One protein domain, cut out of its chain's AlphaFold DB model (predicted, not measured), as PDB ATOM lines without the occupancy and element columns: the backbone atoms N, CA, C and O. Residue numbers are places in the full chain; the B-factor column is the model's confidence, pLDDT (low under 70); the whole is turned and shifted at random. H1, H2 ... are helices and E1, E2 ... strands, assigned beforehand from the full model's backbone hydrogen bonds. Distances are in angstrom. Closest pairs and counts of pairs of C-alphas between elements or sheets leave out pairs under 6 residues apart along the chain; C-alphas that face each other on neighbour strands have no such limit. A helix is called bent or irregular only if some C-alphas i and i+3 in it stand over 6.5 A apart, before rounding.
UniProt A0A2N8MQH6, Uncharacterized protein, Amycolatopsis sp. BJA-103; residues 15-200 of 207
ATOM      1  N   PHE A  15     -37.518  32.731 -51.277       77.31
ATOM      2  CA  PHE A  15     -37.670  31.893 -50.099       77.31
ATOM      3  C   PHE A  15     -37.852  32.789 -48.882       77.31
ATOM      4  O   PHE A  15     -37.046  33.692 -48.666       77.31
ATOM      5  N   LEU A  16     -38.910  32.562 -48.112       79.81
ATOM      6  CA  LEU A  16     -39.220  33.320 -46.900       79.81
ATOM      7  C   LEU A  16     -38.667  32.589 -45.676       79.81
ATOM      8  O   LEU A  16     -38.775  31.370 -45.599       79.81
ATOM      9  N   LEU A  17     -38.125  33.330 -44.713       85.38
ATOM     10  CA  LEU A  17     -37.999  32.854 -43.340       85.38
ATOM     11  C   LEU A  17     -39.180  33.396 -42.537       85.38
ATOM     12  O   LEU A  17     -39.263  34.605 -42.317       85.38
ATOM     13  N   MET A  18     -40.077  32.513 -42.115       84.94
ATOM     14  CA  MET A  18     -41.223  32.855 -41.273       84.94
ATOM     15  C   MET A  18     -40.853  32.825 -39.787       84.94
ATOM     16  O   MET A  18     -40.009  32.028 -39.372       84.94
ATOM     17  N   ASP A  19     -41.502  33.669 -38.981       85.19
ATOM     18  CA  ASP A  19     -41.541  33.469 -37.530       85.19
ATOM     19  C   ASP A  19     -42.242  32.123 -37.253       85.19
ATOM     20  O   ASP A  19     -43.400  31.974 -37.652       85.19
ATOM     21  N   PRO A  20     -41.587  31.139 -36.606       82.56
ATOM     22  CA  PRO A  20     -42.162  29.813 -36.366       82.56
ATOM     23  C   PRO A  20     -43.463  29.834 -35.556       82.56
ATOM     24  O   PRO A  20     -44.215  28.863 -35.559       82.56
ATOM     25  N   GLU A  21     -43.704  30.923 -34.829       83.25
ATOM     26  CA  GLU A  21     -44.879  31.113 -33.985       83.25
ATOM     27  C   GLU A  21     -46.058  31.719 -34.756       83.25
ATOM     28  O   GLU A  21     -47.178  31.791 -34.241       83.25
ATOM     29  N   TRP A  22     -45.831  32.158 -35.998       83.19
ATOM     30  CA  TRP A  22     -46.909  32.558 -36.883       83.19
ATOM     31  C   TRP A  22     -47.641  31.317 -37.398       83.19
ATOM     32  O   TRP A  22     -47.040  30.395 -37.940       83.19
ATOM     33  N   VAL A  23     -48.965  31.313 -37.248       76.94
ATOM     34  CA  VAL A  23     -49.835  30.246 -37.748       76.94
ATOM     35  C   VAL A  23     -50.788  30.855 -38.779       76.94
ATOM     36  O   VAL A  23     -51.430  31.862 -38.457       76.94
ATOM     37  N   PRO A  24     -50.916  30.266 -39.985       74.75
ATOM     38  CA  PRO A  24     -51.894  30.710 -40.969       74.75
ATOM     39  C   PRO A  24     -53.312  30.722 -40.388       74.75
ATOM     40  O   PRO A  24     -53.699  29.825 -39.632       74.75
ATOM     41  N   GLY A  25     -54.105  31.730 -40.757       69.69
ATOM     42  CA  GLY A  25     -55.546  31.724 -40.507       69.69
ATOM     43  C   GLY A  25     -56.259  30.600 -41.272       69.69
ATOM     44  O   GLY A  25     -55.663  29.915 -42.101       69.69
ATOM     45  N   GLU A  26     -57.561  30.416 -41.017       60.38
ATOM     46  CA  GLU A  26     -58.374  29.342 -41.625       60.38
ATOM     47  C   GLU A  26     -58.438  29.390 -43.172       60.38
ATOM     48  O   GLU A  26     -58.802  28.386 -43.784       60.38
ATOM     49  N   ASP A  27     -58.057  30.511 -43.799       60.06
ATOM     50  CA  ASP A  27     -58.201  30.786 -45.238       60.06
ATOM     51  C   ASP A  27     -56.867  30.841 -46.030       60.06
ATOM     52  O   ASP A  27     -56.823  31.465 -47.091       60.06
ATOM     53  N   ASP A  28     -55.785  30.190 -45.568       57.38
ATOM     54  CA  ASP A  28     -54.440  30.303 -46.189       57.38
ATOM     55  C   ASP A  28     -54.029  31.783 -46.347       57.38
ATOM     56  O   ASP A  28     -53.644  32.262 -47.420       57.38
ATOM     57  N   ASP A  29     -54.175  32.541 -45.253       65.38
ATOM     58  CA  ASP A  29     -53.893  33.972 -45.242       65.38
ATOM     59  C   ASP A  29     -52.450  34.254 -45.678       65.38
ATOM     60  O   ASP A  29     -51.493  33.634 -45.207       65.38
ATOM     61  N   VAL A  30     -52.299  35.249 -46.556       69.50
ATOM     62  CA  VAL A  30     -50.992  35.806 -46.914       69.50
ATOM     63  C   VAL A  30     -50.291  36.227 -45.618       69.50
ATOM     64  O   VAL A  30     -50.851  37.067 -44.902       69.50
ATOM     65  N   PRO A  31     -49.091  35.695 -45.306       75.56
ATOM     66  CA  PRO A  31     -48.397  36.073 -44.092       75.56
ATOM     67  C   PRO A  31     -48.162  37.582 -44.085       75.56
ATOM     68  O   PRO A  31     -47.693  38.144 -45.084       75.56
ATOM     69  N   PRO A  32     -48.502  38.265 -42.982       84.56
ATOM     70  CA  PRO A  32     -48.257  39.685 -42.882       84.56
ATOM     71  C   PRO A  32     -46.747  39.927 -42.852       84.56
ATOM     72  O   PRO A  32     -45.981  39.119 -42.322       84.56
ATOM     73  N   ILE A  33     -46.309  41.050 -43.423       83.88
ATOM     74  CA  ILE A  33     -44.880  41.347 -43.546       83.88
ATOM     75  C   ILE A  33     -44.203  41.400 -42.170       83.88
ATOM     76  O   ILE A  33     -43.069  40.963 -42.040       83.88
ATOM     77  N   GLU A  34     -44.904  41.818 -41.114       88.94
ATOM     78  CA  GLU A  34     -44.382  41.805 -39.743       88.94
ATOM     79  C   GLU A  34     -44.048  40.410 -39.184       88.94
ATOM     80  O   GLU A  34     -43.310  40.338 -38.207       88.94
ATOM     81  N   SER A  35     -44.536  39.321 -39.787       87.81
ATOM     82  CA  SER A  35     -44.248  37.932 -39.382       87.81
ATOM     83  C   SER A  35     -43.174  37.252 -40.237       87.81
ATOM     84  O   SER A  35     -42.834  36.094 -40.005       87.81
ATOM     85  N   VAL A  36     -42.628  37.960 -41.227       88.69
ATOM     86  CA  VAL A  36     -41.543  37.476 -42.086       88.69
ATOM     87  C   VAL A  36     -40.222  37.995 -41.532       88.69
ATOM     88  O   VAL A  36     -40.002  39.200 -41.528       88.69
ATOM     89  N   VAL A  37     -39.312  37.114 -41.125       88.88
ATOM     90  CA  VAL A  37     -37.969  37.486 -40.637       88.88
ATOM     91  C   VAL A  37     -37.121  38.073 -41.773       88.88
ATOM     92  O   VAL A  37     -36.370  39.032 -41.591       88.88
ATOM     93  N   GLY A  38     -37.249  37.515 -42.976       87.81
ATOM     94  CA  GLY A  38     -36.585  38.008 -44.180       87.81
ATOM     95  C   GLY A  38     -36.702  37.040 -45.349       87.81
ATOM     96  O   GLY A  38     -37.487  36.091 -45.308       87.81
ATOM     97  N   VAL A  39     -35.934  37.301 -46.405       85.69
ATOM     98  CA  VAL A  39     -36.029  36.560 -47.669       85.69
ATOM     99  C   VAL A  39     -34.674  36.197 -48.253       85.69
ATOM    100  O   VAL A  39     -33.709  36.944 -48.123       85.69
ATOM    101  N   TRP A  40     -34.627  35.099 -49.002       84.81
ATOM    102  CA  TRP A  40     -33.560  34.828 -49.959       84.81
ATOM    103  C   TRP A  40     -34.091  34.932 -51.401       84.81
ATOM    104  O   TRP A  40     -35.053  34.233 -51.741       84.81
ATOM    105  N   PRO A  41     -33.487  35.764 -52.271       78.88
ATOM    106  CA  PRO A  41     -33.813  35.786 -53.697       78.88
ATOM    107  C   PRO A  41     -33.363  34.497 -54.382       78.88
ATOM    108  O   PRO A  41     -32.250  34.034 -54.148       78.88
ATOM    109  N   LEU A  42     -34.164  33.967 -55.304       75.19
ATOM    110  CA  LEU A  42     -33.691  32.986 -56.281       75.19
ATOM    111  C   LEU A  42     -33.101  33.724 -57.485       75.19
ATOM    112  O   LEU A  42     -33.793  34.482 -58.167       75.19
ATOM    113  N   VAL A  43     -31.816  33.506 -57.755       71.50
ATOM    114  CA  VAL A  43     -31.145  34.044 -58.946       71.50
ATOM    115  C   VAL A  43     -31.384  33.141 -60.164       71.50
ATOM    116  O   VAL A  43     -31.880  32.023 -60.046       71.50
ATOM    117  N   GLY A  44     -31.106  33.654 -61.367       60.00
ATOM    118  CA  GLY A  44     -31.586  33.099 -62.645       60.00
ATOM    119  C   GLY A  44     -31.168  31.662 -63.004       60.00
ATOM    120  O   GLY A  44     -31.689  31.119 -63.976       60.00
ATOM    121  N   ASP A  45     -30.265  31.040 -62.252       63.72
ATOM    122  CA  ASP A  45     -29.859  29.632 -62.361       63.72
ATOM    123  C   ASP A  45     -30.495  28.723 -61.287       63.72
ATOM    124  O   ASP A  45     -30.198  27.529 -61.221       63.72
ATOM    125  N   GLY A  46     -31.390  29.270 -60.459       62.72
ATOM    126  CA  GLY A  46     -31.993  28.586 -59.319       62.72
ATOM    127  C   GLY A  46     -31.109  28.562 -58.071       62.72
ATOM    128  O   GLY A  46     -31.467  27.877 -57.111       62.72
ATOM    129  N   ALA A  47     -29.974  29.269 -58.057       65.56
ATOM    130  CA  ALA A  47     -29.201  29.456 -56.837       65.56
ATOM    131  C   ALA A  47     -29.918  30.415 -55.874       65.56
ATOM    132  O   ALA A  47     -30.693  31.289 -56.270       65.56
ATOM    133  N   VAL A  48     -29.659  30.220 -54.586       70.75
ATOM    134  CA  VAL A  48     -30.187  31.051 -53.505       70.75
ATOM    135  C   VAL A  48     -29.196  32.193 -53.282       70.75
ATOM    136  O   VAL A  48     -28.013  31.955 -53.050       70.75
ATOM    137  N   GLY A  49     -29.654  33.434 -53.425       73.31
ATOM    138  CA  GLY A  49     -28.866  34.631 -53.145       73.31
ATOM    139  C   GLY A  49     -28.709  34.875 -51.643       73.31
ATOM    140  O   GLY A  49     -29.098  34.054 -50.824       73.31
ATOM    141  N   ARG A  50     -28.140  36.019 -51.257       77.06
ATOM    142  CA  ARG A  50     -27.941  36.356 -49.836       77.06
ATOM    143  C   ARG A  50     -29.260  36.629 -49.116       77.06
ATOM    144  O   ARG A  50     -30.180  37.175 -49.720       77.06
ATOM    145  N   PHE A  51     -29.300  36.318 -47.821       83.38
ATOM    146  CA  PHE A  51     -30.427  36.686 -46.970       83.38
ATOM    147  C   PHE A  51     -30.573  38.208 -46.902       83.38
ATOM    148  O   PHE A  51     -29.608  38.931 -46.645       83.38
ATOM    149  N   LEU A  52     -31.793  38.680 -47.112       84.56
ATOM    150  CA  LEU A  52     -32.194  40.063 -46.944       84.56
ATOM    151  C   LEU A  52     -33.105  40.131 -45.712       84.56
ATOM    152  O   LEU A  52     -34.225  39.611 -45.769       84.56
ATOM    153  N   PRO A  53     -32.646  40.737 -44.602       86.00
ATOM    154  CA  PRO A  53     -33.473  40.884 -43.416       86.00
ATOM    155  C   PRO A  53     -34.658  41.801 -43.714       86.00
ATOM    156  O   PRO A  53     -34.526  42.790 -44.442       86.00
ATOM    157  N   ASN A  54     -35.809  41.489 -43.130       87.69
ATOM    158  CA  ASN A  54     -36.984  42.335 -43.232       87.69
ATOM    159  C   ASN A  54     -36.971  43.402 -42.117       87.69
ATOM    160  O   ASN A  54     -37.106  43.051 -40.946       87.69
ATOM    161  N   PRO A  55     -36.844  44.703 -42.438       86.25
ATOM    162  CA  PRO A  55     -36.834  45.763 -41.429       86.25
ATOM    163  C   PRO A  55     -38.183  45.944 -40.716       86.25
ATOM    164  O   PRO A  55     -38.218  46.535 -39.639       86.25
ATOM    165  N   ASP A  56     -39.278  45.451 -41.301       87.88
ATOM    166  CA  ASP A  56     -40.620  45.530 -40.719       87.88
ATOM    167  C   ASP A  56     -40.959  44.321 -39.834       87.88
ATOM    168  O   ASP A  56     -42.024  44.303 -39.210       87.88
ATOM    169  N   TYR A  57     -40.060  43.331 -39.749       88.62
ATOM    170  CA  TYR A  57     -40.233  42.155 -38.904       88.62
ATOM    171  C   TYR A  57     -40.396  42.543 -37.431       88.62
ATOM    172  O   TYR A  57     -39.631  43.340 -36.876       88.62
ATOM    173  N   ARG A  58     -41.393  41.945 -36.774       88.12
ATOM    174  CA  ARG A  58     -41.647  42.094 -35.343       88.12
ATOM    175  C   ARG A  58     -41.756  40.708 -34.709       88.12
ATOM    176  O   ARG A  58     -42.797  40.077 -34.877       88.12
ATOM    177  N   PRO A  59     -40.732  40.275 -33.949       87.88
ATOM    178  CA  PRO A  59     -40.768  39.023 -33.197       87.88
ATOM    179  C   PRO A  59     -42.065  38.885 -32.395       87.88
ATOM    180  O   PRO A  59     -42.410  39.786 -31.618       87.88
ATOM    181  N   LEU A  60     -42.788  37.777 -32.576       85.44
ATOM    182  CA  LEU A  60     -44.049  37.530 -31.868       85.44
ATOM    183  C   LEU A  60     -43.828  37.304 -30.372       85.44
ATOM    184  O   LEU A  60     -44.662  37.692 -29.548       85.44
ATOM    185  N   ASN A  61     -42.697  36.702 -30.006       85.94
ATOM    186  CA  ASN A  61     -42.293  36.513 -28.622       85.94
ATOM    187  C   ASN A  61     -40.751  36.543 -28.483       85.94
ATOM    188  O   ASN A  61     -40.038  36.647 -29.480       85.94
ATOM    189  N   PRO A  62     -40.203  36.500 -27.252       82.19
ATOM    190  CA  PRO A  62     -38.750  36.502 -27.035       82.19
ATOM    191  C   PRO A  62     -38.009  35.296 -27.638       82.19
ATOM    192  O   PRO A  62     -36.793  35.361 -27.839       82.19
ATOM    193  N   ASP A  63     -38.725  34.207 -27.911       82.62
ATOM    194  CA  ASP A  63     -38.190  32.970 -28.471       82.62
ATOM    195  C   ASP A  63     -38.219  32.944 -30.014       82.62
ATOM    196  O   ASP A  63     -37.576  32.084 -30.624       82.62
ATOM    197  N   SER A  64     -38.872  33.921 -30.650       88.88
ATOM    198  CA  SER A  64     -38.856  34.104 -32.101       88.88
ATOM    199  C   SER A  64     -37.433  34.419 -32.603       88.88
ATOM    200  O   SER A  64     -36.712  35.212 -31.982       88.88
ATOM    201  N   PRO A  65     -37.004  33.826 -33.730       91.56
ATOM    202  CA  PRO A  65     -35.675  34.054 -34.278       91.56
ATOM    203  C   PRO A  65     -35.543  35.461 -34.861       91.56
ATOM    204  O   PRO A  65     -36.505  36.007 -35.404       91.56
ATOM    205  N   THR A  66     -34.348  36.047 -34.789       90.06
ATOM    206  CA  THR A  66     -34.072  37.380 -35.363       90.06
ATOM    207  C   THR A  66     -33.465  37.338 -36.759       90.06
ATOM    208  O   THR A  66     -33.546  38.314 -37.500       90.06
ATOM    209  N   ASP A  67     -32.842  36.219 -37.107       89.88
ATOM    210  CA  ASP A  67     -32.141  35.994 -38.365       89.88
ATOM    211  C   ASP A  67     -31.967  34.476 -38.600       89.88
ATOM    212  O   ASP A  67     -32.245  33.674 -37.701       89.88
ATOM    213  N   PRO A  68     -31.528  34.042 -39.797       87.94
ATOM    214  CA  PRO A  68     -31.411  32.621 -40.115       87.94
ATOM    215  C   PRO A  68     -30.397  31.867 -39.256       87.94
ATOM    216  O   PRO A  68     -30.585  30.681 -38.982       87.94
ATOM    217  N   LEU A  69     -29.317  32.535 -38.846       89.38
ATOM    218  CA  LEU A  69     -28.295  31.925 -38.009       89.38
ATOM    219  C   LEU A  69     -28.846  31.709 -36.595       89.38
ATOM    220  O   LEU A  69     -28.723  30.605 -36.071       89.38
ATOM    221  N   ASP A  70     -29.531  32.702 -36.020       90.94
ATOM    222  CA  ASP A  70     -30.241  32.573 -34.739       90.94
ATOM    223  C   ASP A  70     -31.306  31.461 -34.782       90.94
ATOM    224  O   ASP A  70     -31.384  30.638 -33.869       90.94
ATOM    225  N   ALA A  71     -32.062  31.351 -35.880       88.75
ATOM    226  CA  ALA A  71     -33.048  30.288 -36.065       88.75
ATOM    227  C   ALA A  71     -32.422  28.881 -36.023       88.75
ATOM    228  O   ALA A  71     -32.905  28.007 -35.299       88.75
ATOM    229  N   VAL A  72     -31.317  28.656 -36.745       87.25
ATOM    230  CA  VAL A  72     -30.609  27.363 -36.714       87.25
ATOM    231  C   VAL A  72     -29.969  27.107 -35.351       87.25
ATOM    232  O   VAL A  72     -30.046  25.985 -34.854       87.25
ATOM    233  N   LEU A  73     -29.388  28.122 -34.705       88.75
ATOM    234  CA  LEU A  73     -28.797  27.974 -33.372       88.75
ATOM    235  C   LEU A  73     -29.839  27.555 -32.327       88.75
ATOM    236  O   LEU A  73     -29.570  26.640 -31.548       88.75
ATOM    237  N   ARG A  74     -31.043  28.142 -32.343       88.38
ATOM    238  CA  ARG A  74     -32.163  27.727 -31.475       88.38
ATOM    239  C   ARG A  74     -32.521  26.261 -31.689       88.38
ATOM    240  O   ARG A  74     -32.561  25.493 -30.732       88.38
ATOM    241  N   ARG A  75     -32.666  25.839 -32.946       83.69
ATOM    242  CA  ARG A  75     -32.945  24.437 -33.298       83.69
ATOM    243  C   ARG A  75     -31.825  23.488 -32.872       83.69
ATOM    244  O   ARG A  75     -32.094  22.382 -32.417       83.69
ATOM    245  N   MET A  76     -30.564  23.904 -32.966       84.50
ATOM    246  CA  MET A  76     -29.438  23.112 -32.463       84.50
ATOM    247  C   MET A  76     -29.495  22.952 -30.938       84.50
ATOM    248  O   MET A  76     -29.246  21.857 -30.436       84.50
ATOM    249  N   VAL A  77     -29.855  24.009 -30.199       85.25
ATOM    250  CA  VAL A  77     -30.070  23.950 -28.741       85.25
ATOM    251  C   VAL A  77     -31.241  23.020 -28.391       85.25
ATOM    252  O   VAL A  77     -31.155  22.272 -27.417       85.25
ATOM    253  N   GLU A  78     -32.293  23.001 -29.212       84.69
ATOM    254  CA  GLU A  78     -33.430  22.072 -29.109       84.69
ATOM    255  C   GLU A  78     -33.093  20.632 -29.545       84.69
ATOM    256  O   GLU A  78     -33.851  19.704 -29.256       84.69
ATOM    257  N   GLY A  79     -31.954  20.418 -30.213       80.75
ATOM    258  CA  GLY A  79     -31.535  19.121 -30.753       80.75
ATOM    259  C   GLY A  79     -32.266  18.708 -32.035       80.75
ATOM    260  O   GLY A  79     -32.324  17.520 -32.347       80.75
ATOM    261  N   THR A  80     -32.837  19.665 -32.765       76.62
ATOM    262  CA  THR A  80     -33.633  19.447 -33.984       76.62
ATOM    263  C   THR A  80     -32.936  19.937 -35.258       76.62
ATOM    264  O   THR A  80     -33.562  19.971 -36.311       76.62
ATOM    265  N   ALA A  81     -31.664  20.341 -35.182       78.12
ATOM    266  CA  ALA A  81     -30.854  20.716 -36.341       78.12
ATOM    267  C   ALA A  81     -29.415  20.204 -36.216       78.12
ATOM    268  O   ALA A  81     -28.845  20.168 -35.123       78.12
ATOM    269  N   GLU A  82     -28.825  19.849 -37.359       77.00
ATOM    270  CA  GLU A  82     -27.454  19.350 -37.445       77.00
ATOM    271  C   GLU A  82     -26.430  20.494 -37.614       77.00
ATOM    272  O   GLU A  82     -26.709  21.480 -38.303       77.00
ATOM    273  N   PRO A  83     -25.206  20.371 -37.061       73.94
ATOM    274  CA  PRO A  83     -24.168  21.405 -37.166       73.94
ATOM    275  C   PRO A  83     -23.713  21.729 -38.598       73.94
ATOM    276  O   PRO A  83     -23.167  22.805 -38.844       73.94
ATOM    277  N   GLU A  84     -23.906  20.807 -39.543       75.00
ATOM    278  CA  GLU A  84     -23.525  20.970 -40.955       75.00
ATOM    279  C   GLU A  84     -24.285  22.125 -41.628       75.00
ATOM    280  O   GLU A  84     -23.762  22.785 -42.526       75.00
ATOM    281  N   HIS A  85     -25.476  22.445 -41.118       76.12
ATOM    282  CA  HIS A  85     -26.314  23.552 -41.574       76.12
ATOM    283  C   HIS A  85     -25.740  24.935 -41.242       76.12
ATOM    284  O   HIS A  85     -26.125  25.935 -41.845       76.12
ATOM    285  N   LEU A  86     -24.794  25.004 -40.302       83.12
ATOM    286  CA  LEU A  86     -24.277  26.262 -39.779       83.12
ATOM    287  C   LEU A  86     -23.263  26.925 -40.716       83.12
ATOM    288  O   LEU A  86     -23.212  28.147 -40.821       83.12
ATOM    289  N   GLN A  87     -22.436  26.129 -41.392       85.25
ATOM    290  CA  GLN A  87     -21.321  26.640 -42.190       85.25
ATOM    291  C   GLN A  87     -21.742  27.562 -43.351       85.25
ATOM    292  O   GLN A  87     -21.169  28.652 -43.449       85.25
ATOM    293  N   PRO A  88     -22.731  27.209 -44.203       81.94
ATOM    294  CA  PRO A  88     -23.177  28.116 -45.262       81.94
ATOM    295  C   PRO A  88     -23.782  29.408 -44.691       81.94
ATOM    296  O   PRO A  88     -23.487  30.491 -45.191       81.94
ATOM    297  N   LEU A  89     -24.528  29.325 -43.583       85.81
ATOM    298  CA  LEU A  89     -25.096  30.506 -42.928       85.81
ATOM    299  C   LEU A  89     -24.012  31.420 -42.355       85.81
ATOM    300  O   LEU A  89     -24.064  32.630 -42.555       85.81
ATOM    301  N   LEU A  90     -22.991  30.860 -41.702       89.50
ATOM    302  CA  LEU A  90     -21.859  31.633 -41.185       89.50
ATOM    303  C   LEU A  90     -21.113  32.378 -42.294       89.50
ATOM    304  O   LEU A  90     -20.643  33.491 -42.070       89.50
ATOM    305  N   ARG A  91     -20.987  31.769 -43.476       87.25
ATOM    306  CA  ARG A  91     -20.314  32.376 -44.631       87.25
ATOM    307  C   ARG A  91     -21.015  33.650 -45.094       87.25
ATOM    308  O   ARG A  91     -20.337  34.635 -45.384       87.25
ATOM    309  N   ASP A  92     -22.342  33.612 -45.174       83.69
ATOM    310  CA  ASP A  92     -23.141  34.685 -45.776       83.69
ATOM    311  C   ASP A  92     -23.736  35.665 -44.762       83.69
ATOM    312  O   ASP A  92     -24.304  36.685 -45.157       83.69
ATOM    313  N   THR A  93     -23.579  35.389 -43.467       87.06
ATOM    314  CA  THR A  93     -24.008  36.284 -42.390       87.06
ATOM    315  C   THR A  93     -23.008  37.423 -42.208       87.06
ATOM    316  O   THR A  93     -21.791  37.225 -42.165       87.06
ATOM    317  N   GLU A  94     -23.529  38.640 -42.069       90.31
ATOM    318  CA  GLU A  94     -22.758  39.728 -41.481       90.31
ATOM    319  C   GLU A  94     -22.927  39.722 -39.965       90.31
ATOM    320  O   GLU A  94     -24.031  39.584 -39.444       90.31
ATOM    321  N   PHE A  95     -21.827  39.927 -39.260       92.81
ATOM    322  CA  PHE A  95     -21.764  39.882 -37.810       92.81
ATOM    323  C   PHE A  95     -21.526  41.272 -37.252       92.81
ATOM    324  O   PHE A  95     -20.730  42.040 -37.793       92.81
ATOM    325  N   ASP A  96     -22.129  41.573 -36.112       95.81
ATOM    326  CA  ASP A  96     -21.678  42.664 -35.270       95.81
ATOM    327  C   ASP A  96     -20.682  42.122 -34.238       95.81
ATOM    328  O   ASP A  96     -21.035  41.399 -33.309       95.81
ATOM    329  N   LEU A  97     -19.408  42.476 -34.410       97.06
ATOM    330  CA  LEU A  97     -18.316  42.132 -33.503       97.06
ATOM    331  C   LEU A  97     -18.192  43.194 -32.408       97.06
ATOM    332  O   LEU A  97     -17.981  44.377 -32.698       97.06
ATOM    333  N   ALA A  98     -18.283  42.777 -31.149       97.50
ATOM    334  CA  ALA A  98     -18.058  43.664 -30.017       97.50
ATOM    335  C   ALA A  98     -16.572  44.037 -29.910       97.50
ATOM    336  O   ALA A  98     -15.684  43.191 -30.032       97.50
ATOM    337  N   MET A  99     -16.293  45.308 -29.629       96.75
ATOM    338  CA  MET A  99     -14.944  45.873 -29.555       96.75
ATOM    339  C   MET A  99     -14.689  46.486 -28.175       96.75
ATOM    340  O   MET A  99     -15.550  47.160 -27.612       96.75
ATOM    341  N   ASN A 100     -13.478  46.321 -27.640       93.81
ATOM    342  CA  ASN A 100     -13.112  46.724 -26.275       93.81
ATOM    343  C   ASN A 100     -12.813  48.232 -26.087       93.81
ATOM    344  O   ASN A 100     -12.456  48.648 -24.989       93.81
ATOM    345  N   GLY A 101     -12.920  49.045 -27.143       90.50
ATOM    346  CA  GLY A 101     -12.584  50.477 -27.136       90.50
ATOM    347  C   GLY A 101     -11.146  50.818 -27.556       90.50
ATOM    348  O   GLY A 101     -10.918  51.907 -28.074       90.50
ATOM    349  N   ASP A 102     -10.204  49.874 -27.467       92.31
ATOM    350  CA  ASP A 102      -8.815  50.025 -27.949       92.31
ATOM    351  C   ASP A 102      -8.646  49.590 -29.420       92.31
ATOM    352  O   ASP A 102      -7.534  49.375 -29.908       92.31
ATOM    353  N   GLY A 103      -9.760  49.395 -30.130       90.69
ATOM    354  CA  GLY A 103      -9.774  48.875 -31.497       90.69
ATOM    355  C   GLY A 103      -9.524  47.368 -31.600       90.69
ATOM    356  O   GLY A 103      -9.249  46.881 -32.696       90.69
ATOM    357  N   ARG A 104      -9.623  46.619 -30.491       94.44
ATOM    358  CA  ARG A 104      -9.514  45.151 -30.474       94.44
ATOM    359  C   ARG A 104     -10.865  44.486 -30.200       94.44
ATOM    360  O   ARG A 104     -11.702  45.105 -29.538       94.44
ATOM    361  N   PRO A 105     -11.067  43.238 -30.661       96.44
ATOM    362  CA  PRO A 105     -12.231  42.447 -30.280       96.44
ATOM    363  C   PRO A 105     -12.391  42.372 -28.757       96.44
ATOM    364  O   PRO A 105     -11.408  42.239 -28.021       96.44
ATOM    365  N   LEU A 106     -13.631  42.459 -28.286       96.50
ATOM    366  CA  LEU A 106     -13.986  42.182 -26.902       96.50
ATOM    367  C   LEU A 106     -13.927  40.668 -26.686       96.50
ATOM    368  O   LEU A 106     -14.695  39.920 -27.290       96.50
ATOM    369  N   ILE A 107     -13.006  40.237 -25.824       96.50
ATOM    370  CA  ILE A 107     -12.817  38.832 -25.463       96.50
ATOM    371  C   ILE A 107     -13.321  38.610 -24.040       96.50
ATOM    372  O   ILE A 107     -12.888  39.305 -23.118       96.50
ATOM    373  N   VAL A 108     -14.199  37.626 -23.859       95.25
ATOM    374  CA  VAL A 108     -14.772  37.246 -22.560       95.25
ATOM    375  C   VAL A 108     -14.670  35.731 -22.358       95.25
ATOM    376  O   VAL A 108     -14.647  34.988 -23.341       95.25
ATOM    377  N   PRO A 109     -14.584  35.241 -21.111       94.44
ATOM    378  CA  PRO A 109     -14.734  33.816 -20.849       94.44
ATOM    379  C   PRO A 109     -16.195  33.391 -21.061       94.44
ATOM    380  O   PRO A 109     -17.114  34.034 -20.553       94.44
ATOM    381  N   ALA A 110     -16.403  32.296 -21.788       90.12
ATOM    382  CA  ALA A 110     -17.666  31.564 -21.785       90.12
ATOM    383  C   ALA A 110     -17.862  30.831 -20.433       90.12
ATOM    384  O   ALA A 110     -16.926  30.773 -19.629       90.12
ATOM    385  N   PRO A 111     -19.044  30.245 -20.146       85.69
ATOM    386  CA  PRO A 111     -19.286  29.525 -18.887       85.69
ATOM    387  C   PRO A 111     -18.322  28.359 -18.603       85.69
ATOM    388  O   PRO A 111     -18.169  27.956 -17.453       85.69
ATOM    389  N   ASP A 112     -17.672  27.820 -19.636       88.75
ATOM    390  CA  ASP A 112     -16.633  26.785 -19.552       88.75
ATOM    391  C   ASP A 112     -15.199  27.351 -19.491       88.75
ATOM    392  O   ASP A 112     -14.227  26.612 -19.639       88.75
ATOM    393  N   GLU A 113     -15.071  28.659 -19.258       91.81
ATOM    394  CA  GLU A 113     -13.833  29.438 -19.152       91.81
ATOM    395  C   GLU A 113     -13.008  29.548 -20.448       91.81
ATOM    396  O   GLU A 113     -11.905  30.105 -20.445       91.81
ATOM    397  N   VAL A 114     -13.540  29.091 -21.586       94.19
ATOM    398  CA  VAL A 114     -12.899  29.285 -22.891       94.19
ATOM    399  C   VAL A 114     -13.053  30.743 -23.329       94.19
ATOM    400  O   VAL A 114     -14.143  31.314 -23.293       94.19
ATOM    401  N   LEU A 115     -11.949  31.361 -23.758       96.12
ATOM    402  CA  LEU A 115     -11.942  32.750 -24.214       96.12
ATOM    403  C   LEU A 115     -12.575  32.879 -25.600       96.12
ATOM    404  O   LEU A 115     -12.091  32.297 -26.573       96.12
ATOM    405  N   CYS A 116     -13.615  33.702 -25.676       97.69
ATOM    406  CA  CYS A 116     -14.417  33.883 -26.873       97.69
ATOM    407  C   CYS A 116     -14.512  35.357 -27.264       97.69
ATOM    408  O   CYS A 116     -14.644  36.229 -26.402       97.69
ATOM    409  N   ALA A 117     -14.485  35.635 -28.566       97.31
ATOM    410  CA  ALA A 117     -14.912  36.920 -29.100       97.31
ATOM    411  C   ALA A 117     -16.436  37.014 -29.097       97.31
ATOM    412  O   ALA A 117     -17.124  36.062 -29.460       97.31
ATOM    413  N   VAL A 118     -16.951  38.168 -28.689       97.38
ATOM    414  CA  VAL A 118     -18.390  38.396 -28.548       97.38
ATOM    415  C   VAL A 118     -18.997  38.877 -29.863       97.38
ATOM    416  O   VAL A 118     -18.550  39.878 -30.430       97.38
ATOM    417  N   ILE A 119     -20.028  38.171 -30.322       97.00
ATOM    418  CA  ILE A 119     -20.699  38.390 -31.602       97.00
ATOM    419  C   ILE A 119     -22.203  38.531 -31.384       97.00
ATOM    420  O   ILE A 119     -22.797  37.755 -30.640       97.00
ATOM    421  N   ALA A 120     -22.817  39.473 -32.092       95.31
ATOM    422  CA  ALA A 120     -24.260  39.567 -32.259       95.31
ATOM    423  C   ALA A 120     -24.622  39.419 -33.744       95.31
ATOM    424  O   ALA A 120     -23.943  39.975 -34.609       95.31
ATOM    425  N   THR A 121     -25.681  38.673 -34.045       92.31
ATOM    426  CA  THR A 121     -26.176  38.455 -35.421       92.31
ATOM    427  C   THR A 121     -27.265  39.452 -35.821       92.31
ATOM    428  O   THR A 121     -27.471  39.703 -37.005       92.31
ATOM    429  N   ALA A 122     -27.903  40.089 -34.835       88.81
ATOM    430  CA  ALA A 122     -28.934  41.104 -35.018       88.81
ATOM    431  C   ALA A 122     -28.804  42.238 -33.985       88.81
ATOM    432  O   ALA A 122     -28.149  42.097 -32.948       88.81
ATOM    433  N   GLU A 123     -29.450  43.377 -34.256       86.69
ATOM    434  CA  GLU A 123     -29.413  44.558 -33.380       86.69
ATOM    435  C   GLU A 123     -29.966  44.256 -31.981       86.69
ATOM    436  O   GLU A 123     -29.368  44.649 -30.981       86.69
ATOM    437  N   GLN A 124     -31.027  43.456 -31.898       86.06
ATOM    438  CA  GLN A 124     -31.661  43.027 -30.651       86.06
ATOM    439  C   GLN A 124     -30.675  42.302 -29.721       86.06
ATOM    440  O   GLN A 124     -30.713  42.492 -28.506       86.06
ATOM    441  N   HIS A 125     -29.747  41.516 -30.276       90.94
ATOM    442  CA  HIS A 125     -28.712  40.833 -29.496       90.94
ATOM    443  C   HIS A 125     -27.596  41.779 -29.041       90.94
ATOM    444  O   HIS A 125     -26.996  41.567 -27.989       90.94
ATOM    445  N   ARG A 126     -27.335  42.871 -29.773       91.44
ATOM    446  CA  ARG A 126     -26.373  43.893 -29.331       91.44
ATOM    447  C   ARG A 126     -26.848  44.642 -28.102       91.44
ATOM    448  O   ARG A 126     -26.027  44.988 -27.259       91.44
ATOM    449  N   GLU A 127     -28.143  44.922 -28.010       89.19
ATOM    450  CA  GLU A 127     -28.718  45.668 -26.884       89.19
ATOM    451  C   GLU A 127     -28.603  44.910 -25.554       89.19
ATOM    452  O   GLU A 127     -28.575  45.527 -24.488       89.19
ATOM    453  N   GLN A 128     -28.484  43.582 -25.616       88.38
ATOM    454  CA  GLN A 128     -28.343  42.707 -24.451       88.38
ATOM    455  C   GLN A 128     -26.918  42.712 -23.878       88.38
ATOM    456  O   GLN A 128     -26.716  42.361 -22.719       88.38
ATOM    457  N   VAL A 129     -25.931  43.173 -24.654       91.69
ATOM    458  CA  VAL A 129     -24.510  43.035 -24.335       91.69
ATOM    459  C   VAL A 129     -23.832  44.398 -24.264       91.69
ATOM    460  O   VAL A 129     -23.817  45.181 -25.215       91.69
ATOM    461  N   PHE A 130     -23.170  44.678 -23.142       91.12
ATOM    462  CA  PHE A 130     -22.380  45.898 -23.023       91.12
ATOM    463  C   PHE A 130     -21.062  45.790 -23.805       91.12
ATOM    464  O   PHE A 130     -20.144  45.072 -23.408       91.12
ATOM    465  N   ALA A 131     -20.933  46.586 -24.868       94.25
ATOM    466  CA  ALA A 131     -19.681  46.794 -25.585       94.25
ATOM    467  C   ALA A 131     -19.472  48.292 -25.881       94.25
ATOM    468  O   ALA A 131     -20.405  48.954 -26.342       94.25
ATOM    469  N   PRO A 132     -18.261  48.846 -25.668       93.81
ATOM    470  CA  PRO A 132     -17.948  50.237 -26.014       93.81
ATOM    471  C   PRO A 132     -18.211  50.596 -27.480       93.81
ATOM    472  O   PRO A 132     -18.535  51.739 -27.796       93.81
ATOM    473  N   MET A 133     -18.021  49.632 -28.379       95.12
ATOM    474  CA  MET A 133     -18.225  49.788 -29.812       95.12
ATOM    475  C   MET A 133     -18.597  48.441 -30.425       95.12
ATOM    476  O   MET A 133     -18.136  47.397 -29.970       95.12
ATOM    477  N   TRP A 134     -19.382  48.494 -31.494       95.88
ATOM    478  CA  TRP A 134     -19.672  47.360 -32.360       95.88
ATOM    479  C   TRP A 134     -19.145  47.648 -33.761       95.88
ATOM    480  O   TRP A 134     -19.243  48.782 -34.238       95.88
ATOM    481  N   ARG A 135     -18.588  46.630 -34.413       95.25
ATOM    482  CA  ARG A 135     -18.133  46.694 -35.802       95.25
ATOM    483  C   ARG A 135     -18.874  45.643 -36.617       95.25
ATOM    484  O   ARG A 135     -18.737  44.458 -36.333       95.25
ATOM    485  N   ARG A 136     -19.593  46.087 -37.646       95.12
ATOM    486  CA  ARG A 136     -20.185  45.203 -38.653       95.12
ATOM    487  C   ARG A 136     -19.071  44.619 -39.523       95.12
ATOM    488  O   ARG A 136     -18.291  45.393 -40.079       95.12
ATOM    489  N   VAL A 137     -18.980  43.294 -39.611       95.12
ATOM    490  CA  VAL A 137     -17.946  42.562 -40.359       95.12
ATOM    491  C   VAL A 137     -18.536  41.336 -41.052       95.12
ATOM    492  O   VAL A 137     -19.419  40.672 -40.517       95.12
ATOM    493  N   GLY A 138     -18.023  41.001 -42.234       92.56
ATOM    494  CA  GLY A 138     -18.261  39.688 -42.844       92.56
ATOM    495  C   GLY A 138     -17.310  38.627 -42.282       92.56
ATOM    496  O   GLY A 138     -16.317  38.957 -41.631       92.56
ATOM    497  N   LEU A 139     -17.560  37.351 -42.591       92.88
ATOM    498  CA  LEU A 139     -16.721  36.245 -42.113       92.88
ATOM    499  C   LEU A 139     -15.214  36.395 -42.436       92.88
ATOM    500  O   LEU A 139     -14.409  36.166 -41.534       92.88
ATOM    501  N   PRO A 140     -14.782  36.821 -43.645       92.38
ATOM    502  CA  PRO A 140     -13.354  36.991 -43.930       92.38
ATOM    503  C   PRO A 140     -12.688  38.047 -43.040       92.38
ATOM    504  O   PRO A 140     -11.638  37.804 -42.455       92.38
ATOM    505  N   GLU A 141     -13.341  39.199 -42.874       94.38
ATOM    506  CA  GLU A 141     -12.843  40.285 -42.028       94.38
ATOM    507  C   GLU A 141     -12.835  39.891 -40.545       94.38
ATOM    508  O   GLU A 141     -11.911  40.244 -39.811       94.38
ATOM    509  N   LEU A 142     -13.832  39.123 -40.098       94.62
ATOM    510  CA  LEU A 142     -13.861  38.563 -38.751       94.62
ATOM    511  C   LEU A 142     -12.650  37.658 -38.496       94.62
ATOM    512  O   LEU A 142     -12.005  37.781 -37.455       94.62
ATOM    513  N   LEU A 143     -12.322  36.778 -39.446       93.81
ATOM    514  CA  LEU A 143     -11.174  35.876 -39.346       93.81
ATOM    515  C   LEU A 143      -9.833  36.622 -39.361       93.81
ATOM    516  O   LEU A 143      -8.916  36.205 -38.659       93.81
ATOM    517  N   ASP A 144      -9.729  37.739 -40.084       93.50
ATOM    518  CA  ASP A 144      -8.533  38.593 -40.080       93.50
ATOM    519  C   ASP A 144      -8.333  39.328 -38.741       93.50
ATOM    520  O   ASP A 144      -7.202  39.591 -38.320       93.50
ATOM    521  N   LEU A 145      -9.428  39.684 -38.064       91.94
ATOM    522  CA  LEU A 145      -9.402  40.379 -36.773       91.94
ATOM    523  C   LEU A 145      -9.225  39.428 -35.580       91.94
ATOM    524  O   LEU A 145      -8.814  39.875 -34.503       91.94
ATOM    525  N   LEU A 146      -9.554  38.146 -35.748       90.62
ATOM    526  CA  LEU A 146      -9.608  37.165 -34.673       90.62
ATOM    527  C   LEU A 146      -8.393  36.232 -34.672       90.62
ATOM    528  O   LEU A 146      -8.136  35.486 -35.610       90.62
ATOM    529  N   ASP A 147      -7.688  36.199 -33.544       90.88
ATOM    530  CA  ASP A 147      -6.589  35.258 -33.325       90.88
ATOM    531  C   ASP A 147      -7.079  33.794 -33.310       90.88
ATOM    532  O   ASP A 147      -8.173  33.486 -32.830       90.88
ATOM    533  N   GLU A 148      -6.249  32.870 -33.797       88.38
ATOM    534  CA  GLU A 148      -6.610  31.458 -33.966       88.38
ATOM    535  C   GLU A 148      -7.019  30.741 -32.673       88.38
ATOM    536  O   GLU A 148      -7.741  29.741 -32.720       88.38
ATOM    537  N   LYS A 149      -6.575  31.241 -31.517       91.12
ATOM    538  CA  LYS A 149      -6.882  30.641 -30.212       91.12
ATOM    539  C   LYS A 149      -8.278  30.961 -29.677       91.12
ATOM    540  O   LYS A 149      -8.656  30.376 -28.666       91.12
ATOM    541  N   PHE A 150      -8.975  31.935 -30.260       94.88
ATOM    542  CA  PHE A 150     -10.266  32.382 -29.749       94.88
ATOM    543  C   PHE A 150     -11.419  31.703 -30.479       94.88
ATOM    544  O   PHE A 150     -11.420  31.583 -31.709       94.88
ATOM    545  N   ASP A 151     -12.405  31.308 -29.683       96.31
ATOM    546  CA  ASP A 151     -13.716  30.873 -30.145       96.31
ATOM    547  C   ASP A 151     -14.651  32.082 -30.288       96.31
ATOM    548  O   ASP A 151     -14.272  33.223 -30.004       96.31
ATOM    549  N   LEU A 152     -15.874  31.849 -30.753       96.00
ATOM    550  CA  LEU A 152     -16.904  32.878 -30.867       96.00
ATOM    551  C   LEU A 152     -18.010  32.579 -29.860       96.00
ATOM    552  O   LEU A 152     -18.468  31.444 -29.765       96.00
ATOM    553  N   LEU A 153     -18.456  33.602 -29.142       96.56
ATOM    554  CA  LEU A 153     -19.660  33.565 -28.326       96.56
ATOM    555  C   LEU A 153     -20.739  34.345 -29.073       96.56
ATOM    556  O   LEU A 153     -20.678  35.575 -29.140       96.56
ATOM    557  N   ILE A 154     -21.671  33.612 -29.679       94.88
ATOM    558  CA  ILE A 154     -22.749  34.163 -30.502       94.88
ATOM    559  C   ILE A 154     -23.956  34.469 -29.621       94.88
ATOM    560  O   ILE A 154     -24.332  33.636 -28.795       94.88
ATOM    561  N   ASN A 155     -24.544  35.650 -29.824       94.00
ATOM    562  CA  ASN A 155     -25.748  36.150 -29.161       94.00
ATOM    563  C   ASN A 155     -25.732  35.902 -27.640       94.00
ATOM    564  O   ASN A 155     -26.631  35.232 -27.121       94.00
ATOM    565  N   PRO A 156     -24.704  36.395 -26.910       93.06
ATOM    566  CA  PRO A 156     -24.667  36.228 -25.464       93.06
ATOM    567  C   PRO A 156     -25.912  36.838 -24.822       93.06
ATOM    568  O   PRO A 156     -26.446  37.827 -25.318       93.06
ATOM    569  N   ASP A 157     -26.357  36.228 -23.724       89.06
ATOM    570  CA  ASP A 157     -27.572  36.596 -22.985       89.06
ATOM    571  C   ASP A 157     -28.893  36.435 -23.773       89.06
ATOM    572  O   ASP A 157     -29.969  36.695 -23.231       89.06
ATOM    573  N   GLY A 158     -28.826  35.922 -25.008       86.88
ATOM    574  CA  GLY A 158     -29.974  35.519 -25.814       86.88
ATOM    575  C   GLY A 158     -30.424  34.068 -25.565       86.88
ATOM    576  O   GLY A 158     -29.687  33.275 -24.970       86.88
ATOM    577  N   PRO A 159     -31.617  33.672 -26.055       85.88
ATOM    578  CA  PRO A 159     -32.172  32.329 -25.832       85.88
ATOM    579  C   PRO A 159     -31.335  31.190 -26.435       85.88
ATOM    580  O   PRO A 159     -31.341  30.080 -25.909       85.88
ATOM    581  N   ALA A 160     -30.584  31.473 -27.504       87.00
ATOM    582  CA  ALA A 160     -29.665  30.539 -28.155       87.00
ATOM    583  C   ALA A 160     -28.206  31.015 -28.097       87.00
ATOM    584  O   ALA A 160     -27.475  30.957 -29.087       87.00
ATOM    585  N   ALA A 161     -27.768  31.484 -26.925       90.88
ATOM    586  CA  ALA A 161     -26.363  31.798 -26.692       90.88
ATOM    587  C   ALA A 161     -25.491  30.540 -26.876       90.88
ATOM    588  O   ALA A 161     -25.610  29.566 -26.127       90.88
ATOM    589  N   VAL A 162     -24.593  30.557 -27.864       91.12
ATOM    590  CA  VAL A 162     -23.782  29.389 -28.245       91.12
ATOM    591  C   VAL A 162     -22.312  29.771 -28.401       91.12
ATOM    592  O   VAL A 162     -21.969  30.797 -28.993       91.12
ATOM    593  N   ARG A 163     -21.423  28.902 -27.903       93.94
ATOM    594  CA  ARG A 163     -19.990  28.943 -28.218       93.94
ATOM    595  C   ARG A 163     -19.723  28.169 -29.507       93.94
ATOM    596  O   ARG A 163     -19.922  26.956 -29.552       93.94
ATOM    597  N   LEU A 164     -19.210  28.850 -30.527       92.62
ATOM    598  CA  LEU A 164     -18.720  28.231 -31.754       92.62
ATOM    599  C   LEU A 164     -17.203  28.111 -31.721       92.62
ATOM    600  O   LEU A 164     -16.482  29.098 -31.566       92.62
ATOM    601  N   VAL A 165     -16.724  26.883 -31.909       92.38
ATOM    602  CA  VAL A 165     -15.291  26.588 -31.966       92.38
ATOM    603  C   VAL A 165     -14.672  27.307 -33.163       92.38
ATOM    604  O   VAL A 165     -15.162  27.180 -34.287       92.38
ATOM    605  N   GLY A 166     -13.563  28.017 -32.961       89.75
ATOM    606  CA  GLY A 166     -12.934  28.819 -34.012       89.75
ATOM    607  C   GLY A 166     -12.514  28.006 -35.246       89.75
ATOM    608  O   GLY A 166     -12.468  28.540 -36.353       89.75
ATOM    609  N   SER A 167     -12.257  26.701 -35.100       90.25
ATOM    610  CA  SER A 167     -11.980  25.802 -36.231       90.25
ATOM    611  C   SER A 167     -13.184  25.609 -37.157       90.25
ATOM    612  O   SER A 167     -12.998  25.557 -38.370       90.25
ATOM    613  N   LEU A 168     -14.405  25.553 -36.616       89.69
ATOM    614  CA  LEU A 168     -15.637  25.461 -37.403       89.69
ATOM    615  C   LEU A 168     -15.857  26.739 -38.219       89.69
ATOM    616  O   LEU A 168     -16.169  26.683 -39.404       89.69
ATOM    617  N   VAL A 169     -15.623  27.891 -37.593       91.31
ATOM    618  CA  VAL A 169     -15.763  29.214 -38.216       91.31
ATOM    619  C   VAL A 169     -14.748  29.396 -39.349       91.31
ATOM    620  O   VAL A 169     -15.085  29.863 -40.434       91.31
ATOM    621  N   ARG A 170     -13.504  28.951 -39.134       91.12
ATOM    622  CA  ARG A 170     -12.468  28.929 -40.176       91.12
ATOM    623  C   ARG A 170     -12.811  27.977 -41.321       91.12
ATOM    624  O   ARG A 170     -12.570  28.326 -42.472       91.12
ATOM    625  N   ALA A 171     -13.393  26.813 -41.026       88.94
ATOM    626  CA  ALA A 171     -13.859  25.889 -42.056       88.94
ATOM    627  C   ALA A 171     -14.948  26.530 -42.932       88.94
ATOM    628  O   ALA A 171     -14.839  26.474 -44.153       88.94
ATOM    629  N   ALA A 172     -15.915  27.230 -42.328       87.75
ATOM    630  CA  ALA A 172     -16.933  27.985 -43.064       87.75
ATOM    631  C   ALA A 172     -16.320  29.069 -43.977       87.75
ATOM    632  O   ALA A 172     -16.725  29.231 -45.128       87.75
ATOM    633  N   GLY A 173     -15.283  29.770 -43.501       87.44
ATOM    634  CA  GLY A 173     -14.568  30.784 -44.286       87.44
ATOM    635  C   GLY A 173     -13.774  30.218 -45.467       87.44
ATOM    636  O   GLY A 173     -13.536  30.930 -46.439       87.44
ATOM    637  N   ALA A 174     -13.388  28.942 -45.405       87.69
ATOM    638  CA  ALA A 174     -12.644  28.253 -46.457       87.69
ATOM    639  C   ALA A 174     -13.537  27.575 -47.512       87.69
ATOM    640  O   ALA A 174     -13.005  27.072 -48.501       87.69
ATOM    641  N   MET A 175     -14.861  27.553 -47.318       83.06
ATOM    642  CA  MET A 175     -15.790  26.939 -48.270       83.06
ATOM    643  C   MET A 175     -15.705  27.605 -49.650       83.06
ATOM    644  O   MET A 175     -15.366  28.783 -49.796       83.06
ATOM    645  N   THR A 176     -16.054  26.864 -50.688       81.56
ATOM    646  CA  THR A 176     -16.258  27.403 -52.035       81.56
ATOM    647  C   THR A 176     -17.723  27.780 -52.261       81.56
ATOM    648  O   THR A 176     -18.611  27.326 -51.538       81.56
ATOM    649  N   ASP A 177     -17.992  28.615 -53.269       74.62
ATOM    650  CA  ASP A 177     -19.370  28.984 -53.629       74.62
ATOM    651  C   ASP A 177     -20.180  27.758 -54.092       74.62
ATOM    652  O   ASP A 177     -21.367  27.649 -53.787       74.62
ATOM    653  N   ASP A 178     -19.528  26.794 -54.754       74.25
ATOM    654  CA  ASP A 178     -20.146  25.536 -55.186       74.25
ATOM    655  C   ASP A 178     -20.562  24.661 -53.989       74.25
ATOM    656  O   ASP A 178     -21.671  24.122 -53.966       74.25
ATOM    657  N   GLU A 179     -19.700  24.543 -52.971       74.19
ATOM    658  CA  GLU A 179     -19.999  23.808 -51.733       74.19
ATOM    659  C   GLU A 179     -21.124  24.476 -50.935       74.19
ATOM    660  O   GLU A 179     -22.043  23.793 -50.478       74.19
ATOM    661  N   ALA A 180     -21.094  25.807 -50.815       71.50
ATOM    662  CA  ALA A 180     -22.161  26.565 -50.168       71.50
ATOM    663  C   ALA A 180     -23.499  26.371 -50.899       71.50
ATOM    664  O   ALA A 180     -24.506  26.050 -50.273       71.50
ATOM    665  N   THR A 181     -23.502  26.470 -52.232       70.50
ATOM    666  CA  THR A 181     -24.701  26.274 -53.064       70.50
ATOM    667  C   THR A 181     -25.275  24.865 -52.920       70.50
ATOM    668  O   THR A 181     -26.494  24.688 -52.850       70.50
ATOM    669  N   ALA A 182     -24.417  23.841 -52.871       69.81
ATOM    670  CA  ALA A 182     -24.853  22.465 -52.661       69.81
ATOM    671  C   ALA A 182     -25.533  22.286 -51.295       69.81
ATOM    672  O   ALA A 182     -26.593  21.665 -51.234       69.81
ATOM    673  N   LEU A 183     -24.975  22.876 -50.233       68.94
ATOM    674  CA  LEU A 183     -25.548  22.804 -48.888       68.94
ATOM    675  C   LEU A 183     -26.837  23.616 -48.752       68.94
ATOM    676  O   LEU A 183     -27.784  23.116 -48.157       68.94
ATOM    677  N   TYR A 184     -26.946  24.797 -49.365       64.88
ATOM    678  CA  TYR A 184     -28.212  25.541 -49.401       64.88
ATOM    679  C   TYR A 184     -29.332  24.772 -50.100       64.88
ATOM    680  O   TYR A 184     -30.488  24.849 -49.686       64.88
ATOM    681  N   ARG A 185     -29.007  23.992 -51.137       64.62
ATOM    682  CA  ARG A 185     -29.996  23.122 -51.781       64.62
ATOM    683  C   ARG A 185     -30.495  22.042 -50.826       64.62
ATOM    684  O   ARG A 185     -31.683  21.749 -50.844       64.62
ATOM    685  N   THR A 186     -29.615  21.474 -50.008       62.34
ATOM    686  CA  THR A 186     -30.003  20.531 -48.952       62.34
ATOM    687  C   THR A 186     -30.830  21.233 -47.876       62.34
ATOM    688  O   THR A 186     -31.883  20.727 -47.516       62.34
ATOM    689  N   LEU A 187     -30.446  22.448 -47.461       59.84
ATOM    690  CA  LEU A 187     -31.189  23.231 -46.468       59.84
ATOM    691  C   LEU A 187     -32.632  23.547 -46.895       59.84
ATOM    692  O   LEU A 187     -33.526  23.570 -46.057       59.84
ATOM    693  N   GLY A 188     -32.859  23.790 -48.189       53.06
ATOM    694  CA  GLY A 188     -34.201  23.995 -48.745       53.06
ATOM    695  C   GLY A 188     -34.946  22.708 -49.123       53.06
ATOM    696  O   GLY A 188     -36.128  22.775 -49.450       53.06
ATOM    697  N   ALA A 189     -34.271  21.552 -49.142       44.09
ATOM    698  CA  ALA A 189     -34.852  20.255 -49.513       44.09
ATOM    699  C   ALA A 189     -35.147  19.354 -48.305       44.09
ATOM    700  O   ALA A 189     -36.007  18.479 -48.395       44.09
ATOM    701  N   GLU A 190     -34.432  19.549 -47.201       44.53
ATOM    702  CA  GLU A 190     -34.665  18.874 -45.931       44.53
ATOM    703  C   GLU A 190     -35.528  19.753 -45.020       44.53
ATOM    704  O   GLU A 190     -35.493  20.980 -45.101       44.53
ATOM    705  N   ASP A 191     -36.324  19.107 -44.167       47.06
ATOM    706  CA  ASP A 191     -37.131  19.731 -43.113       47.06
ATOM    707  C   ASP A 191     -36.189  20.319 -42.048       47.06
ATOM    708  O   ASP A 191     -35.998  19.775 -40.962       47.06
ATOM    709  N   THR A 192     -35.500  21.402 -42.404       44.50
ATOM    710  CA  THR A 192     -34.504  22.090 -41.574       44.50
ATOM    711  C   THR A 192     -35.127  22.802 -40.374       44.50
ATOM    712  O   THR A 192     -34.420  23.454 -39.606       44.50
ATOM    713  N   GLY A 193     -36.451  22.713 -40.209       41.84
ATOM    714  CA  GLY A 193     -37.216  23.457 -39.213       41.84
ATOM    715  C   GLY A 193     -37.292  24.962 -39.490       41.84
ATOM    716  O   GLY A 193     -37.852  25.692 -38.668       41.84
ATOM    717  N   LEU A 194     -36.730  25.423 -40.616       48.69
ATOM    718  CA  LEU A 194     -36.981  26.724 -41.226       48.69
ATOM    719  C   LEU A 194     -38.117  26.508 -42.229       48.69
ATOM    720  O   LEU A 194     -37.925  25.815 -43.229       48.69
ATOM    721  N   GLU A 195     -39.304  27.052 -41.966       52.31
ATOM    722  CA  GLU A 195     -40.409  26.952 -42.922       52.31
ATOM    723  C   GLU A 195     -40.123  27.864 -44.118       52.31
ATOM    724  O   GLU A 195     -40.466  29.045 -44.150       52.31
ATOM    725  N   VAL A 196     -39.411  27.305 -45.091       51.00
ATOM    726  CA  VAL A 196     -39.023  27.989 -46.314       51.00
ATOM    727  C   VAL A 196     -40.133  27.814 -47.343       51.00
ATOM    728  O   VAL A 196     -40.180  26.845 -48.102       51.00
ATOM    729  N   VAL A 197     -41.059  28.772 -47.369       54.69
ATOM    730  CA  VAL A 197     -42.167  28.767 -48.330       54.69
ATOM    731  C   VAL A 197     -41.730  29.456 -49.620       54.69
ATOM    732  O   VAL A 197     -41.212  30.576 -49.610       54.69
ATOM    733  N   ARG A 198     -41.953  28.787 -50.756       55.28
ATOM    734  CA  ARG A 198     -41.784  29.399 -52.077       55.28
ATOM    735  C   ARG A 198     -42.937  30.365 -52.329       55.28
ATOM    736  O   ARG A 198     -44.082  29.934 -52.440       55.28
ATOM    737  N   TRP A 199     -42.624  31.647 -52.490       52.56
ATOM    738  CA  TRP A 199     -43.621  32.678 -52.771       52.56
ATOM    739  C   TRP A 199     -43.643  33.070 -54.247       52.56
ATOM    740  O   TRP A 199     -42.600  33.352 -54.844       52.56
ATOM    741  N   THR A 200     -44.838  33.134 -54.833       50.47
ATOM    742  CA  THR A 200     -45.068  33.692 -56.170       50.47
ATOM    743  C   THR A 200     -46.068  34.830 -56.031       50.47
ATOM    744  O   THR A 200     -47.219  34.597 -55.669       50.47
TER     745      THR A 200
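What this domain is: This is residues 15 to 200 of the 207 residues of an uncharacterized protein of Amycolatopsis sp. BJA-103 (UniProt A0A2N8MQH6). Two lobes lie toward opposite ends of the longest axis: a strongly twisted sheet of E3, E4, E5, E6, E7 and E8, with H3 and H4 over its opposite faces, and a small sheet of E2, E1 and E9 with long loops. Between them, in the middle, is the helical hairpin of H1 and H2, and H5 and H6 pack on H2. The printed part has 186 residues with six named helices and nine named strands, in the order E1 E2 H1 H2 E3 E4 E5 H3 E6 H4 E7 E8 H5 H6 E9. The class is mixed; the large sheet is branched and mixed, the small one antiparallel. The whole is compact, with a radius of gyration of the C-alphas of 16.7 A, and only just elongated, spanning 54 by 36 by 28 A.

How they stand to each other: Begin at E5, residues 115 to 120. On one side of it find antiparallel E3, residues 94 to 99, with N 98 and O 118 within hydrogen-bond range at 3.0 A, and antiparallel E4, residues 107 to 109, with N 108 and O 116 at 2.9 A. On the other side is parallel E7, residues 151 to 154, with N 117 and O 151 at 2.8 A. Edge strand E6, residues 133 to 138, is antiparallel to E3, with N 97 and O 135 at 2.8 A; E8, residues 162 to 164, makes a hairpin with E7, with N 154 and O 162 at 2.9 A. H3, residues 123 to 127, and H4, residues 139 to 145, are over E3 on opposite faces, at heights over the sheet of 9.0 and 9.2 A. Next look at the hub, H2, residues 83 to 92, irregular but only just: C-alphas 85 and 88 are 6.7 A apart. H1, residues 68 to 78, touches it at a shallow tilt of 17 degrees, opposite ways; their closest C-alphas, Leu 69 and Leu 89, are 6.0 A apart. H5, residues 166 to 174, touches H2 at a steep tilt of 58 degrees, the closest C-alphas being Gln 87 and Ala 172, 4.7 A. H6, residues 177 to 189, touches H2 at 56 degrees, also steep, the closest C-alphas being Pro 88 and Ala 180, 5.2 A. In the small sheet, E1, residues 15 to 18, is the inner strand: E2, residues 36 to 41, makes a hairpin with it, with N 17 and O 38 at 2.9 A, and E9, residues 196 to 199, has O 197 3.4 A from N 16. Every O i to N i+4 pair is within hydrogen-bond range in H1, H3, H4, H5 and H6, and 3 of 6 in H2.

Where its parts are: Find C-alpha 15 at (-37.670, 31.893, -50.099), where E1 begins. E6 runs 16.5 A and E5 16.2 A; H6, the longest helix by residues, runs 18.2 A to C-alpha 189 at (-34.852, 20.255, -49.513). E9 ends at C-alpha 199, (-43.621, 32.678, -52.771).

The domain as a whole: The C-alphas farthest apart, Asp 27 and Asp 102, are 55.7 A apart. The printed part has no cut; the links E1 to E2 and E2 to H1 are long. Residues 25 to 30, 44 to 47 and 182 to 200 have pLDDT under 70.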